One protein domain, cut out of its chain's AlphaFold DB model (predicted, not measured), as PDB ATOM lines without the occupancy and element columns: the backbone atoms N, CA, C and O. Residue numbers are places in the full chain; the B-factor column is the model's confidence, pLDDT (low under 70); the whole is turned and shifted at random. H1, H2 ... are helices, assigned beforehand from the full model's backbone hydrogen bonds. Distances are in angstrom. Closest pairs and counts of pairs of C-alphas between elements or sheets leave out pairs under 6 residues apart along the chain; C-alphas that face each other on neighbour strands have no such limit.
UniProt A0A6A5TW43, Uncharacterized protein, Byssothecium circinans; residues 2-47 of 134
ATOM      1  N   GLY A   2     113.714  76.086 143.403       59.12
ATOM      2  CA  GLY A   2     113.205  77.051 142.403       59.12
ATOM      3  C   GLY A   2     111.941  77.847 142.789       59.12
ATOM      4  O   GLY A   2     111.810  78.995 142.383       59.12
ATOM      5  N   ARG A   3     111.024  77.282 143.595       62.75
ATOM      6  CA  ARG A   3     109.790  77.981 144.023       62.75
ATOM      7  C   ARG A   3     110.050  79.124 145.010       62.75
ATOM      8  O   ARG A   3     109.430  80.170 144.885       62.75
ATOM      9  N   SER A   4     110.976  78.941 145.950       70.69
ATOM     10  CA  SER A   4     111.301  79.959 146.959       70.69
ATOM     11  C   SER A   4     111.954  81.192 146.330       70.69
ATOM     12  O   SER A   4     111.579  82.309 146.652       70.69
ATOM     13  N   LEU A   5     112.861  80.991 145.366       70.44
ATOM     14  CA  LEU A   5     113.471  82.086 144.602       70.44
ATOM     15  C   LEU A   5     112.456  82.837 143.734       70.44
ATOM     16  O   LEU A   5     112.555  84.049 143.597       70.44
ATOM     17  N   GLN A   6     111.471  82.136 143.165       72.69
ATOM     18  CA  GLN A   6     110.440  82.771 142.346       72.69
ATOM     19  C   GLN A   6     109.590  83.761 143.155       72.69
ATOM     20  O   GLN A   6     109.308  84.841 142.654       72.69
ATOM     21  N   LEU A   7     109.212  83.415 144.388       74.31
ATOM     22  CA  LEU A   7     108.461  84.320 145.266       74.31
ATOM     23  C   LEU A   7     109.286  85.564 145.614       74.31
ATOM     24  O   LEU A   7     108.820  86.677 145.418       74.31
ATOM     25  N   VAL A   8     110.555  85.379 145.991       78.75
ATOM     26  CA  VAL A   8     111.471  86.489 146.312       78.75
ATOM     27  C   VAL A   8     111.686  87.432 145.121       78.75
ATOM     28  O   VAL A   8     111.807  88.639 145.302       78.75
ATOM     29  N   LEU A   9     111.729  86.899 143.896       71.94
ATOM     30  CA  LEU A   9     111.865  87.708 142.680       71.94
ATOM     31  C   LEU A   9     110.574  88.454 142.317       71.94
ATOM     32  O   LEU A   9     110.652  89.557 141.785       71.94
ATOM     33  N   LEU A  10     109.405  87.866 142.586       73.56
ATOM     34  CA  LEU A  10     108.107  88.502 142.345       73.56
ATOM     35  C   LEU A  10     107.800  89.598 143.375       73.56
ATOM     36  O   LEU A  10     107.197  90.602 143.007       73.56
ATOM     37  N   ASP A  11     108.263  89.442 144.616       76.81
ATOM     38  CA  ASP A  11     108.081  90.413 145.706       76.81
ATOM     39  C   ASP A  11     109.097  91.573 145.669       76.81
ATOM     40  O   ASP A  11     109.034  92.500 146.479       76.81
ATOM     41  N   ASN A  12     110.053  91.551 144.737       78.31
ATOM     42  CA  ASN A  12     111.087  92.575 144.644       78.31
ATOM     43  C   ASN A  12     110.546  93.872 144.004       78.31
ATOM     44  O   ASN A  12     110.266  93.924 142.803       78.31
ATOM     45  N   GLN A  13     110.452  94.936 144.807       74.00
ATOM     46  CA  GLN A  13     109.919  96.242 144.395       74.00
ATOM     47  C   GLN A  13     110.717  96.905 143.261       74.00
ATOM     48  O   GLN A  13     110.117  97.566 142.417       74.00
ATOM     49  N   ASP A  14     112.033  96.684 143.167       72.62
ATOM     50  CA  ASP A  14     112.860  97.246 142.088       72.62
ATOM     51  C   ASP A  14     112.570  96.581 140.737       72.62
ATOM     52  O   ASP A  14     112.584  97.235 139.692       72.62
ATOM     53  N   LEU A  15     112.291  95.274 140.736       66.88
ATOM     54  CA  LEU A  15     111.911  94.536 139.527       66.88
ATOM     55  C   LEU A  15     110.487  94.884 139.078       66.88
ATOM     56  O   LEU A  15     110.243  94.989 137.874       66.88
ATOM     57  N   GLN A  16     109.579  95.126 140.030       67.81
ATOM     58  CA  GLN A  16     108.238  95.644 139.747       67.81
ATOM     59  C   GLN A  16     108.300  97.070 139.178       67.81
ATOM     60  O   GLN A  16     107.676  97.349 138.156       67.81
ATOM     61  N   ALA A  17     109.119  97.949 139.766       69.38
ATOM     62  CA  ALA A  17     109.320  99.323 139.301       69.38
ATOM     63  C   ALA A  17     109.937  99.397 137.891       69.38
ATOM     64  O   ALA A  17     109.675 100.334 137.140       69.38
ATOM     65  N   ARG A  18     110.732  98.391 137.504       67.69
ATOM     66  CA  ARG A  18     111.345  98.279 136.170       67.69
ATOM     67  C   ARG A  18     110.409  97.722 135.088       67.69
ATOM     68  O   ARG A  18     110.867  97.564 133.958       67.69
ATOM     69  N   ASN A  19     109.137  97.428 135.398       65.00
ATOM     70  CA  ASN A  19     108.169  96.815 134.471       65.00
ATOM     71  C   ASN A  19     108.762  95.611 133.714       65.00
ATOM     72  O   ASN A  19     108.569  95.453 132.506       65.00
ATOM     73  N   VAL A  20     109.540  94.776 134.412       69.00
ATOM     74  CA  VAL A  20     110.185  93.625 133.776       69.00
ATOM     75  C   VAL A  20     109.094  92.692 133.236       69.00
ATOM     76  O   VAL A  20     108.229  92.267 134.006       69.00
ATOM     77  N   PRO A  21     109.113  92.335 131.937       75.88
ATOM     78  CA  PRO A  21     108.100  91.459 131.369       75.88
ATOM     79  C   PRO A  21     108.064  90.118 132.106       75.88
ATOM     80  O   PRO A  21     109.104  89.499 132.332       75.88
ATOM     81  N   LEU A  22     106.867  89.611 132.419       74.06
ATOM     82  CA  LEU A  22     106.695  88.280 133.026       74.06
ATOM     83  C   LEU A  22     107.401  87.179 132.217       74.06
ATOM     84  O   LEU A  22     107.919  86.215 132.780       74.06
ATOM     85  N   THR A  23     107.488  87.350 130.898       78.31
ATOM     86  CA  THR A  23     108.229  86.467 129.990       78.31
ATOM     87  C   THR A  23     109.727  86.422 130.298       78.31
ATOM     88  O   THR A  23     110.311  85.343 130.241       78.31
ATOM     89  N   ALA A  24     110.333  87.545 130.701       80.44
ATOM     90  CA  ALA A  24     111.737  87.622 131.102       80.44
ATOM     91  C   ALA A  24     111.996  86.907 132.440       80.44
ATOM     92  O   ALA A  24     113.021  86.250 132.612       80.44
ATOM     93  N   ILE A  25     111.044  86.965 133.379       79.69
ATOM     94  CA  ILE A  25     111.126  86.224 134.650       79.69
ATOM     95  C   ILE A  25     111.015  84.714 134.397       79.69
ATOM     96  O   ILE A  25     111.768  83.921 134.965       79.69
ATOM     97  N   VAL A  26     110.105  84.300 133.511       82.00
ATOM     98  CA  VAL A  26     109.944  82.891 133.125       82.00
ATOM     99  C   VAL A  26     111.184  82.369 132.395       82.00
ATOM    100  O   VAL A  26     111.658  81.276 132.720       82.00
ATOM    101  N   SER A  27     111.750  83.139 131.458       85.50
ATOM    102  CA  SER A  27     112.981  82.750 130.763       85.50
ATOM    103  C   SER A  27     114.165  82.673 131.723       85.50
ATOM    104  O   SER A  27     114.883  81.678 131.711       85.50
ATOM    105  N   LEU A  28     114.317  83.650 132.626       85.06
ATOM    106  CA  LEU A  28     115.350  83.634 133.663       85.06
ATOM    107  C   LEU A  28     115.235  82.389 134.545       85.06
ATOM    108  O   LEU A  28     116.228  81.702 134.777       85.06
ATOM    109  N   ARG A  29     114.023  82.053 135.006       85.38
ATOM    110  CA  ARG A  29     113.779  80.843 135.802       85.38
ATOM    111  C   ARG A  29     114.217  79.590 135.051       85.38
ATOM    112  O   ARG A  29     114.823  78.706 135.663       85.38
ATOM    113  N   LYS A  30     113.889  79.489 133.760       87.62
ATOM    114  CA  LYS A  30     114.275  78.349 132.924       87.62
ATOM    115  C   LYS A  30     115.799  78.251 132.823       87.62
ATOM    116  O   LYS A  30     116.352  77.225 133.212       87.62
ATOM    117  N   THR A  31     116.467  79.333 132.426       90.62
ATOM    118  CA  THR A  31     117.929  79.379 132.274       90.62
ATOM    119  C   THR A  31     118.656  79.087 133.586       90.62
ATOM    120  O   THR A  31     119.599  78.302 133.603       90.62
ATOM    121  N   LEU A  32     118.198  79.649 134.708       89.50
ATOM    122  CA  LEU A  32     118.763  79.351 136.027       89.50
ATOM    123  C   LEU A  32     118.570  77.887 136.414       89.50
ATOM    124  O   LEU A  32     119.484  77.282 136.963       89.50
ATOM    125  N   SER A  33     117.401  77.307 136.136       90.12
ATOM    126  CA  SER A  33     117.134  75.901 136.462       90.12
ATOM    127  C   SER A  33     118.047  74.966 135.668       90.12
ATOM    128  O   SER A  33     118.618  74.042 136.243       90.12
ATOM    129  N   GLU A  34     118.225  75.232 134.373       92.38
ATOM    130  CA  GLU A  34     119.130  74.480 133.497       92.38
ATOM    131  C   GLU A  34     120.592  74.642 133.932       92.38
ATOM    132  O   GLU A  34     121.304  73.650 134.096       92.38
ATOM    133  N   SER A  35     121.024  75.877 134.208       94.75
ATOM    134  CA  SER A  35     122.382  76.178 134.668       94.75
ATOM    135  C   SER A  35     122.693  75.529 136.018       94.75
ATOM    136  O   SER A  35     123.720  74.865 136.156       94.75
ATOM    137  N   LEU A  36     121.792  75.634 137.001       93.06
ATOM    138  CA  LEU A  36     121.959  75.002 138.310       93.06
ATOM    139  C   LEU A  36     121.994  73.480 138.202       93.06
ATOM    140  O   LEU A  36     122.809  72.852 138.871       93.06
ATOM    141  N   ALA A  37     121.145  72.880 137.364       91.50
ATOM    142  CA  ALA A  37     121.152  71.437 137.150       91.50
ATOM    143  C   ALA A  37     122.471  70.966 136.517       91.50
ATOM    144  O   ALA A  37     123.063  69.990 136.982       91.50
ATOM    145  N   ALA A  38     122.964  71.678 135.501       93.12
ATOM    146  CA  ALA A  38     124.237  71.373 134.856       93.12
ATOM    147  C   ALA A  38     125.420  71.545 135.822       93.12
ATOM    148  O   ALA A  38     126.289  70.672 135.919       93.12
ATOM    149  N   HIS A  39     125.434  72.640 136.584       94.69
ATOM    150  CA  HIS A  39     126.492  72.924 137.545       94.69
ATOM    151  C   HIS A  39     126.480  71.927 138.708       94.69
ATOM    152  O   HIS A  39     127.528  71.407 139.077       94.69
ATOM    153  N   TRP A  40     125.298  71.583 139.232       92.19
ATOM    154  CA  TRP A  40     125.135  70.552 140.256       92.19
ATOM    155  C   TRP A  40     125.702  69.208 139.800       92.19
ATOM    156  O   TRP A  40     126.509  68.622 140.516       92.19
ATOM    157  N   SER A  41     125.324  68.738 138.606       90.12
ATOM    158  CA  SER A  41     125.853  67.490 138.045       90.12
ATOM    159  C   SER A  41     127.376  67.536 137.924       90.12
ATOM    160  O   SER A  41     128.047  66.630 138.401       90.12
ATOM    161  N   THR A  42     127.928  68.629 137.389       92.50
ATOM    162  CA  THR A  42     129.380  68.803 137.212       92.50
ATOM    163  C   THR A  42     130.134  68.769 138.543       92.50
ATOM    164  O   THR A  42     131.095  68.017 138.700       92.50
ATOM    165  N   VAL A  43     129.688  69.555 139.528       91.81
ATOM    166  CA  VAL A  43     130.326  69.629 140.851       91.81
ATOM    167  C   VAL A  43     130.198  68.301 141.592       91.81
ATOM    168  O   VAL A  43     131.169  67.822 142.178       91.81
ATOM    169  N   ARG A  44     129.018  67.675 141.546       89.69
ATOM    170  CA  ARG A  44     128.779  66.372 142.172       89.69
ATOM    171  C   ARG A  44     129.675  65.301 141.562       89.69
ATOM    172  O   ARG A  44     130.277  64.536 142.309       89.69
ATOM    173  N   ASP A  45     129.780  65.239 140.241       87.88
ATOM    174  CA  ASP A  45     130.560  64.211 139.553       87.88
ATOM    175  C   ASP A  45     132.067  64.399 139.814       87.88
ATOM    176  O   ASP A  45     132.766  63.424 140.102       87.88
ATOM    177  N   ALA A  46     132.554  65.647 139.851       87.88
ATOM    178  CA  ALA A  46     133.919  65.966 140.275       87.88
ATOM    179  C   ALA A  46     134.186  65.550 141.735       87.88
ATOM    180  O   ALA A  46     135.230  64.969 142.041       87.88
ATOM    181  N   TYR A  47     133.228  65.784 142.636       89.31
ATOM    182  CA  TYR A  47     133.333  65.349 144.029       89.31
ATOM    183  C   TYR A  47     133.249  63.823 144.175       89.31
ATOM    184  O   TYR A  47     133.927  63.239 145.010       89.31
TER     185      TYR A  47
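Overview. This is residues 2 to 47 of the 134 residues of an uncharacterized protein of Byssothecium circinans (UniProt A0A6A5TW43). One long helix, H3, makes the length of the domain; the short helix H1 runs back beside its first half in a loose fold, with the small helix H2 at the turn between them. Residues 37 to 47 of H3 stick out as a free arm. The printed part has 46 residues, with helices H1, H2, H3 in that order and no named strand: all helix. It is loose, with a radius of gyration of the C-alphas of 13.5 A, and spans 42 by 17 by 14 A.

Arrangement. H1, residues 2 to 10, is close to but not clearly touching H2, residues 13 to 17; their closest C-alphas, of Leu 9 and Leu 15, are 7.5 A apart. H2 and H3, residues 22 to 47, are apart. H1 and H3 only just touch, with 3 pairs of C-alphas within 8 A, and H3 does so with residues 29 to 33 alone; the closest C-alphas, of Gly 2 and Ser 33, are 7.2 A apart. They run opposite ways at a tilt of 37 degrees, only just steep. In H1, H2 and H3 every O i to N i+4 pair is within hydrogen-bond range.

Along the chain. H1 begins at C-alpha 2 (113.205, 77.051, 142.403) and is 12.5 A long; H2 is 6.0 A long. H3 is 36.8 A long and ends at C-alpha 47 (133.333, 65.349, 144.029).

Size, cuts and confidence. The two C-alphas farthest apart, of Ala 17 and Tyr 47, are 41.9 A apart. The printed part has no cut, and both links are tight. Residues 2 to 3 and 15 to 20 have pLDDT under 70.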